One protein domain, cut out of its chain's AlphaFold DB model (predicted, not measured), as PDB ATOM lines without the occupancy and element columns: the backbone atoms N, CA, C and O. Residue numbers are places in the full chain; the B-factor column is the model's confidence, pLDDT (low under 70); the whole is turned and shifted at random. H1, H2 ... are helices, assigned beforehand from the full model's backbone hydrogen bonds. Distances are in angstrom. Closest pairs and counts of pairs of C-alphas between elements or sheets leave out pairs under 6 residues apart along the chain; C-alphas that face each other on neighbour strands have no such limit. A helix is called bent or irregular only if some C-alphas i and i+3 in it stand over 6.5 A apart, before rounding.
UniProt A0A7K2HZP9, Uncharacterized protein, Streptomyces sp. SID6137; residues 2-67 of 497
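This is residues 2 to 67 of the 497 residues of an uncharacterized protein of Streptomyces sp. SID6137 (UniProt A0A7K2HZP9). With little regular structure, this is a loose rod built along one long helix, H1; the short H2 folds back at one end, the unnamed residues 49 to 67 loop back beside H1, and residues 2 to 19 trail beyond its start. The printed part has 66 residues with two named helices, H1 then H2, and no named strand; the class is all helix, with only 25 residues in named elements. The radius of gyration of the C-alphas is 14.5 A, and the spans are 49 by 21 by 18 A.

H1, residues 20 to 38, runs 26.6 A from C-alpha 20 at (146.141, 128.776, 83.604) to C-alpha 38 at (145.299, 154.216, 91.192). H2, residues 43 to 48, ends with C-alpha 48 at (137.409, 148.368, 82.943); it is irregular, with C-alphas 44 and 47 7.2 A apart.

H1, with residues 30 to 37 alone, touches H2; their closest C-alphas, of Leu 37 and Asp 43, are 5.7 A apart. They form a helical hairpin, opposite ways at a shallow tilt of 34.8 degrees, only just short of steep. Every O i to N i+4 pair in H1 is within hydrogen-bond range; in H2 0 of 2 are, beside 2 of 3 O i to N i+3 pairs.

The C-alphas farthest apart, of Glu 4 and Gly 41, are 48.8 A apart. The printed part has no cut, the link from H1 to H2 is tight, and no printed residue is under 70 in pLDDT.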
ATOM      1  N   ASP A   2     135.691 117.380  93.095       70.00
ATOM      2  CA  ASP A   2     135.291 115.994  93.323       70.00
ATOM      3  C   ASP A   2     135.370 115.248  91.973       70.00
ATOM      4  O   ASP A   2     134.700 115.675  91.025       70.00
ATOM      5  N   PRO A   3     136.214 114.207  91.841       71.31
ATOM      6  CA  PRO A   3     136.348 113.441  90.604       71.31
ATOM      7  C   PRO A   3     135.052 112.740  90.186       71.31
ATOM      8  O   PRO A   3     134.827 112.550  88.992       71.31
ATOM      9  N   GLU A   4     134.199 112.381  91.147       76.00
ATOM     10  CA  GLU A   4     132.945 111.660  90.914       76.00
ATOM     11  C   GLU A   4     131.791 112.613  90.572       76.00
ATOM     12  O   GLU A   4     130.828 112.225  89.907       76.00
ATOM     13  N   ARG A   5     131.901 113.887  90.974       81.50
ATOM     14  CA  ARG A   5     130.937 114.959  90.666       81.50
ATOM     15  C   ARG A   5     131.656 116.258  90.275       81.50
ATOM     16  O   ARG A   5     131.751 117.197  91.081       81.50
ATOM     17  N   PRO A   6     132.175 116.340  89.035       85.31
ATOM     18  CA  PRO A   6     132.855 117.534  88.560       85.31
ATOM     19  C   PRO A   6     131.879 118.711  88.442       85.31
ATOM     20  O   PRO A   6     130.758 118.574  87.954       85.31
ATOM     21  N   ASP A   7     132.327 119.891  88.870       90.25
ATOM     22  CA  ASP A   7     131.504 121.097  88.824       90.25
ATOM     23  C   ASP A   7     131.326 121.587  87.371       90.25
ATOM     24  O   ASP A   7     132.327 121.782  86.668       90.25
ATOM     25  N   PRO A   8     130.091 121.833  86.899       89.12
ATOM     26  CA  PRO A   8     129.839 122.191  85.504       89.12
ATOM     27  C   PRO A   8     130.295 123.613  85.136       89.12
ATOM     28  O   PRO A   8     130.369 123.938  83.951       89.12
ATOM     29  N   VAL A   9     130.593 124.466  86.121       90.56
ATOM     30  CA  VAL A   9     130.978 125.871  85.935       90.56
ATOM     31  C   VAL A   9     132.466 126.080  86.201       90.56
ATOM     32  O   VAL A   9     133.158 126.711  85.397       90.56
ATOM     33  N   CYS A  10     132.981 125.578  87.320       87.88
ATOM     34  CA  CYS A  10     134.372 125.794  87.713       87.88
ATOM     35  C   CYS A  10     135.256 124.552  87.606       87.88
ATOM     36  O   CYS A  10     136.460 124.676  87.838       87.88
ATOM     37  N   GLY A  11     134.713 123.393  87.227       89.25
ATOM     38  CA  GLY A  11     135.482 122.161  87.092       89.25
ATOM     39  C   GLY A  11     136.617 122.271  86.071       89.25
ATOM     40  O   GLY A  11     136.560 123.063  85.127       89.25
ATOM     41  N   LYS A  12     137.664 121.455  86.234       87.12
ATOM     42  CA  LYS A  12     138.865 121.448  85.373       87.12
ATOM     43  C   LYS A  12     138.562 121.383  83.868       87.12
ATOM     44  O   LYS A  12     139.282 121.992  83.081       87.12
ATOM     45  N   HIS A  13     137.509 120.663  83.483       86.38
ATOM     46  CA  HIS A  13     137.097 120.459  82.088       86.38
ATOM     47  C   HIS A  13     135.871 121.289  81.678       86.38
ATOM     48  O   HIS A  13     135.377 121.140  80.562       86.38
ATOM     49  N   ALA A  14     135.370 122.165  82.553       89.50
ATOM     50  CA  ALA A  14     134.223 123.008  82.246       89.50
ATOM     51  C   ALA A  14     134.571 124.020  81.143       89.50
ATOM     52  O   ALA A  14     135.603 124.689  81.198       89.50
ATOM     53  N   ALA A  15     133.677 124.202  80.167       89.25
ATOM     54  CA  ALA A  15     133.873 125.156  79.069       89.25
ATOM     55  C   ALA A  15     134.003 126.617  79.550       89.25
ATOM     56  O   ALA A  15     134.605 127.461  78.886       89.25
ATOM     57  N   THR A  16     133.446 126.919  80.722       88.69
ATOM     58  CA  THR A  16     133.521 128.213  81.408       88.69
ATOM     59  C   THR A  16     134.845 128.441  82.143       88.69
ATOM     60  O   THR A  16     135.135 129.577  82.525       88.69
ATOM     61  N   ARG A  17     135.679 127.407  82.330       90.88
ATOM     62  CA  ARG A  17     136.960 127.519  83.034       90.88
ATOM     63  C   ARG A  17     138.042 128.074  82.107       90.88
ATOM     64  O   ARG A  17     138.348 127.531  81.048       90.88
ATOM     65  N   LEU A  18     138.677 129.165  82.528       93.06
ATOM     66  CA  LEU A  18     139.879 129.677  81.867       93.06
ATOM     67  C   LEU A  18     141.065 128.732  82.119       93.06
ATOM     68  O   LEU A  18     141.254 128.276  83.246       93.06
ATOM     69  N   SER A  19     141.905 128.501  81.104       92.75
ATOM     70  CA  SER A  19     143.205 127.839  81.297       92.75
ATOM     71  C   SER A  19     144.122 128.675  82.198       92.75
ATOM     72  O   SER A  19     143.893 129.876  82.360       92.75
ATOM     73  N   ALA A  20     145.175 128.071  82.755       94.00
ATOM     74  CA  ALA A  20     146.141 128.776  83.604       94.00
ATOM     75  C   ALA A  20     146.714 130.030  82.913       94.00
ATOM     76  O   ALA A  20     146.624 131.129  83.457       94.00
ATOM     77  N   ASP A  21     147.162 129.910  81.660       96.06
ATOM     78  CA  ASP A  21     147.680 131.050  80.891       96.06
ATOM     79  C   ASP A  21     146.637 132.147  80.665       96.06
ATOM     80  O   ASP A  21     146.948 133.339  80.708       96.06
ATOM     81  N   ARG A  22     145.373 131.765  80.439       95.75
ATOM     82  CA  ARG A  22     144.268 132.723  80.297       95.75
ATOM     83  C   ARG A  22     143.977 133.428  81.624       95.75
ATOM     84  O   ARG A  22     143.708 134.626  81.607       95.75
ATOM     85  N   GLN A  23     144.065 132.726  82.756       94.94
ATOM     86  CA  GLN A  23     143.930 133.324  84.090       94.94
ATOM     87  C   GLN A  23     145.070 134.315  84.366       94.94
ATOM     88  O   GLN A  23     144.793 135.457  84.728       94.94
ATOM     89  N   HIS A  24     146.327 133.937  84.111       96.69
ATOM     90  CA  HIS A  24     147.483 134.830  84.264       96.69
ATOM     91  C   HIS A  24     147.384 136.068  83.369       96.69
ATOM     92  O   HIS A  24     147.652 137.186  83.819       96.69
ATOM     93  N   ARG A  25     146.949 135.897  82.117       97.69
ATOM     94  CA  ARG A  25     146.736 137.009  81.186       97.69
ATOM     95  C   ARG A  25     145.648 137.959  81.679       97.69
ATOM     96  O   ARG A  25     145.871 139.167  81.701       97.69
ATOM     97  N   ALA A  26     144.501 137.428  82.105       96.44
ATOM     98  CA  ALA A  26     143.430 138.239  82.673       96.44
ATOM     99  C   ALA A  26     143.916 138.993  83.922       96.44
ATOM    100  O   ALA A  26     143.790 140.214  83.976       96.44
ATOM    101  N   GLY A  27     144.556 138.302  84.871       95.81
ATOM    102  CA  GLY A  27     145.137 138.921  86.065       95.81
ATOM    103  C   GLY A  27     146.094 140.062  85.720       95.81
ATOM    104  O   GLY A  27     145.909 141.181  86.191       95.81
ATOM    105  N   SER A  28     147.043 139.823  84.812       97.62
ATOM    106  CA  SER A  28     148.022 140.827  84.373       97.62
ATOM    107  C   SER A  28     147.360 142.079  83.787       97.62
ATOM    108  O   SER A  28     147.745 143.197  84.121       97.62
ATOM    109  N   VAL A  29     146.329 141.913  82.949       97.12
ATOM    110  CA  VAL A  29     145.605 143.036  82.330       97.12
ATOM    111  C   VAL A  29     144.900 143.897  83.375       97.12
ATOM    112  O   VAL A  29     145.006 145.123  83.324       97.12
ATOM    113  N   TYR A  30     144.190 143.289  84.328       95.06
ATOM    114  CA  TYR A  30     143.420 144.052  85.316       95.06
ATOM    115  C   TYR A  30     144.287 144.601  86.456       95.06
ATOM    116  O   TYR A  30     143.993 145.688  86.949       95.06
ATOM    117  N   ILE A  31     145.401 143.945  86.802       95.75
ATOM    118  CA  ILE A  31     146.434 144.517  87.682       95.75
ATOM    119  C   ILE A  31     147.068 145.746  87.017       95.75
ATOM    120  O   ILE A  31     147.179 146.795  87.648       95.75
ATOM    121  N   ALA A  32     147.413 145.665  85.728       96.88
ATOM    122  CA  ALA A  32     147.942 146.809  84.988       96.88
ATOM    123  C   ALA A  32     146.919 147.952  84.884       96.88
ATOM    124  O   ALA A  32     147.282 149.116  85.058       96.88
ATOM    125  N   ALA A  33     145.637 147.641  84.653       94.81
ATOM    126  CA  ALA A  33     144.565 148.636  84.676       94.81
ATOM    127  C   ALA A  33     144.440 149.301  86.058       94.81
ATOM    128  O   ALA A  33     144.305 150.521  86.136       94.81
ATOM    129  N   ALA A  34     144.534 148.528  87.146       93.00
ATOM    130  CA  ALA A  34     144.487 149.054  88.506       93.00
ATOM    131  C   ALA A  34     145.687 149.966  88.800       93.00
ATOM    132  O   ALA A  34     145.499 151.073  89.291       93.00
ATOM    133  N   ALA A  35     146.906 149.563  88.429       94.94
ATOM    134  CA  ALA A  35     148.097 150.399  88.580       94.94
ATOM    135  C   ALA A  35     147.988 151.706  87.773       94.94
ATOM    136  O   ALA A  35     148.275 152.787  88.288       94.94
ATOM    137  N   ARG A  36     147.505 151.635  86.525       94.56
ATOM    138  CA  ARG A  36     147.260 152.822  85.691       94.56
ATOM    139  C   ARG A  36     146.240 153.768  86.325       94.56
ATOM    140  O   ARG A  36     146.480 154.969  86.328       94.56
ATOM    141  N   LEU A  37     145.152 153.241  86.888       91.19
ATOM    142  CA  LEU A  37     144.123 154.056  87.529       91.19
ATOM    143  C   LEU A  37     144.594 154.648  88.867       91.19
ATOM    144  O   LEU A  37     144.540 155.860  89.047       91.19
ATOM    145  N   PHE A  38     145.045 153.809  89.804       88.25
ATOM    146  CA  PHE A  38     145.299 154.216  91.192       88.25
ATOM    147  C   PHE A  38     146.663 154.863  91.413       88.25
ATOM    148  O   PHE A  38     146.774 155.739  92.263       88.25
ATOM    149  N   VAL A  39     147.693 154.439  90.673       90.38
ATOM    150  CA  VAL A  39     149.061 154.951  90.848       90.38
ATOM    151  C   VAL A  39     149.355 156.057  89.840       90.38
ATOM    152  O   VAL A  39     149.860 157.109  90.215       90.38
ATOM    153  N   ALA A  40     149.016 155.842  88.565       92.38
ATOM    154  CA  ALA A  40     149.307 156.813  87.507       92.38
ATOM    155  C   ALA A  40     148.180 157.834  87.255       92.38
ATOM    156  O   ALA A  40     148.375 158.758  86.469       92.38
ATOM    157  N   GLY A  41     147.006 157.675  87.881       88.62
ATOM    158  CA  GLY A  41     145.871 158.590  87.708       88.62
ATOM    159  C   GLY A  41     145.240 158.572  86.308       88.62
ATOM    160  O   GLY A  41     144.562 159.527  85.931       88.62
ATOM    161  N   ASP A  42     145.456 157.520  85.511       91.56
ATOM    162  CA  ASP A  42     144.925 157.414  84.148       91.56
ATOM    163  C   ASP A  42     143.446 156.995  84.158       91.56
ATOM    164  O   ASP A  42     143.086 155.825  84.032       91.56
ATOM    165  N   ASP A  43     142.554 157.974  84.281       88.56
ATOM    166  CA  ASP A  43     141.104 157.756  84.337       88.56
ATOM    167  C   ASP A  43     140.522 157.129  83.046       88.56
ATOM    168  O   ASP A  43     139.416 156.583  83.056       88.56
ATOM    169  N   ARG A  44     141.266 157.105  81.928       90.94
ATOM    170  CA  ARG A  44     140.805 156.490  80.666       90.94
ATOM    171  C   ARG A  44     140.622 154.976  80.779       90.94
ATOM    172  O   ARG A  44     139.816 154.408  80.035       90.94
ATOM    173  N   VAL A  45     141.345 154.315  81.691       92.06
ATOM    174  CA  VAL A  45     141.196 152.869  81.941       92.06
ATOM    175  C   VAL A  45     140.077 152.542  82.933       92.06
ATOM    176  O   VAL A  45     139.657 151.385  83.004       92.06
ATOM    177  N   ARG A  46     139.531 153.548  83.637       90.94
ATOM    178  CA  ARG A  46     138.475 153.393  84.649       90.94
ATOM    179  C   ARG A  46     137.292 152.526  84.191       90.94
ATOM    180  O   ARG A  46     136.869 151.694  84.988       90.94
ATOM    181  N   PRO A  47     136.774 152.611  82.946       91.19
ATOM    182  CA  PRO A  47     135.631 151.790  82.536       91.19
ATOM    183  C   PRO A  47     135.842 150.265  82.622       91.19
ATOM    184  O   PRO A  47     134.863 149.522  82.614       91.19
ATOM    185  N   LEU A  48     137.092 149.784  82.689       92.38
ATOM    186  CA  LEU A  48     137.409 148.368  82.943       92.38
ATOM    187  C   LEU A  48     137.187 147.967  84.415       92.38
ATOM    188  O   LEU A  48     137.003 146.793  84.730       92.38
ATOM    189  N   LEU A  49     137.214 148.940  85.325       91.56
ATOM    190  CA  LEU A  49     137.231 148.757  86.775       91.56
ATOM    191  C   LEU A  49     136.035 149.398  87.482       91.56
ATOM    192  O   LEU A  49     135.946 149.283  88.700       91.56
ATOM    193  N   ASP A  50     135.146 150.085  86.756       88.56
ATOM    194  CA  ASP A  50     134.083 150.874  87.375       88.56
ATOM    195  C   ASP A  50     132.671 150.279  87.290       88.56
ATOM    196  O   ASP A  50     131.703 150.974  87.575       88.56
ATOM    197  N   GLY A  51     132.527 149.023  86.870       89.06
ATOM    198  CA  GLY A  51     131.212 148.411  86.669       89.06
ATOM    199  C   GLY A  51     130.508 148.783  85.361       89.06
ATOM    200  O   GLY A  51     129.442 148.240  85.093       89.06
ATOM    201  N   SER A  52     131.116 149.591  84.475       87.75
ATOM    202  CA  SER A  52     130.585 149.827  83.112       87.75
ATOM    203  C   SER A  52     130.475 148.550  82.263       87.75
ATOM    204  O   SER A  52     129.872 148.570  81.193       87.75
ATOM    205  N   GLY A  53     131.121 147.455  82.679       86.31
ATOM    206  CA  GLY A  53     131.182 146.210  81.915       86.31
ATOM    207  C   GLY A  53     132.034 146.318  80.646       86.31
ATOM    208  O   GLY A  53     131.864 145.514  79.728       86.31
ATOM    209  N   LYS A  54     132.944 147.306  80.561       91.00
ATOM    210  CA  LYS A  54     133.836 147.432  79.407       91.00
ATOM    211  C   LYS A  54     134.773 146.231  79.367       91.00
ATOM    212  O   LYS A  54     135.461 145.917  80.333       91.00
ATOM    213  N   ARG A  55     134.820 145.582  78.211       91.00
ATOM    214  CA  ARG A  55     135.674 144.427  77.955       91.00
ATOM    215  C   ARG A  55     137.081 144.864  77.556       91.00
ATOM    216  O   ARG A  55     137.231 145.773  76.741       91.00
ATOM    217  N   ALA A  56     138.094 144.170  78.068       94.38
ATOM    218  CA  ALA A  56     139.473 144.283  77.600       94.38
ATOM    219  C   ALA A  56     139.790 143.135  76.623       94.38
ATOM    220  O   ALA A  56     139.896 141.998  77.081       94.38
ATOM    221  N   PRO A  57     139.977 143.397  75.313       94.69
ATOM    222  CA  PRO A  57     140.320 142.353  74.339       94.69
ATOM    223  C   PRO A  57     141.602 141.582  74.688       94.69
ATOM    224  O   PRO A  57     141.727 140.396  74.402       94.69
ATOM    225  N   SER A  58     142.551 142.231  75.365       95.00
ATOM    226  CA  SER A  58     143.790 141.604  75.836       95.00
ATOM    227  C   SER A  58     143.576 140.524  76.904       95.00
ATOM    228  O   SER A  58     144.472 139.714  77.119       95.00
ATOM    229  N   ALA A  59     142.411 140.488  77.559       95.69
ATOM    230  CA  ALA A  59     142.057 139.494  78.573       95.69
ATOM    231  C   ALA A  59     141.166 138.365  78.022       95.69
ATOM    232  O   ALA A  59     140.647 137.553  78.786       95.69
ATOM    233  N   ASP A  60     140.959 138.302  76.708       93.69
ATOM    234  CA  ASP A  60     140.052 137.336  76.097       93.69
ATOM    235  C   ASP A  60     140.452 135.878  76.374       93.69
ATOM    236  O   ASP A  60     141.640 135.549  76.357       93.69
ATOM    237  N   PRO A  61     139.478 134.976  76.617       93.19
ATOM    238  CA  PRO A  61     138.022 135.167  76.549       93.19
ATOM    239  C   PRO A  61     137.372 135.653  77.861       93.19
ATOM    240  O   PRO A  61     136.142 135.647  77.959       93.19
ATOM    241  N   ALA A  62     138.151 136.076  78.863       93.62
ATOM    242  CA  ALA A  62     137.635 136.404  80.189       93.62
ATOM    243  C   ALA A  62     136.532 137.476  80.148       93.62
ATOM    244  O   ALA A  62     136.572 138.446  79.383       93.62
ATOM    245  N   ARG A  63     135.525 137.297  81.005       90.69
ATOM    246  CA  ARG A  63     134.526 138.315  81.328       90.69
ATOM    247  C   ARG A  63     134.767 138.730  82.766       90.69
ATOM    248  O   ARG A  63     134.593 137.924  83.670       90.69
ATOM    249  N   VAL A  64     135.206 139.968  82.958       91.06
ATOM    250  CA  VAL A  64     135.470 140.521  84.287       91.06
ATOM    251  C   VAL A  64     134.397 141.545  84.587       91.06
ATOM    252  O   VAL A  64     134.180 142.484  83.823       91.06
ATOM    253  N   LEU A  65     133.701 141.316  85.691       90.25
ATOM    254  CA  LEU A  65     132.689 142.211  86.214       90.25
ATOM    255  C   LEU A  65     133.266 142.835  87.477       90.25
ATOM    256  O   LEU A  65     133.624 142.135  88.418       90.25
ATOM    257  N   SER A  66     133.395 144.151  87.459       87.69
ATOM    258  CA  SER A  66     133.852 144.960  88.583       87.69
ATOM    259  C   SER A  66     132.689 145.788  89.129       87.69
ATOM    260  O   SER A  66     131.610 145.848  88.540       87.69
ATOM    261  N   HIS A  67     132.906 146.419  90.276       82.62
ATOM    262  CA  HIS A  67     132.026 147.449  90.831       82.62
ATOM    263  C   HIS A  67     132.714 148.797  90.732       82.62
ATOM    264  O   HIS A  67     133.939 148.816  90.717       82.62
TER     265      HIS A  67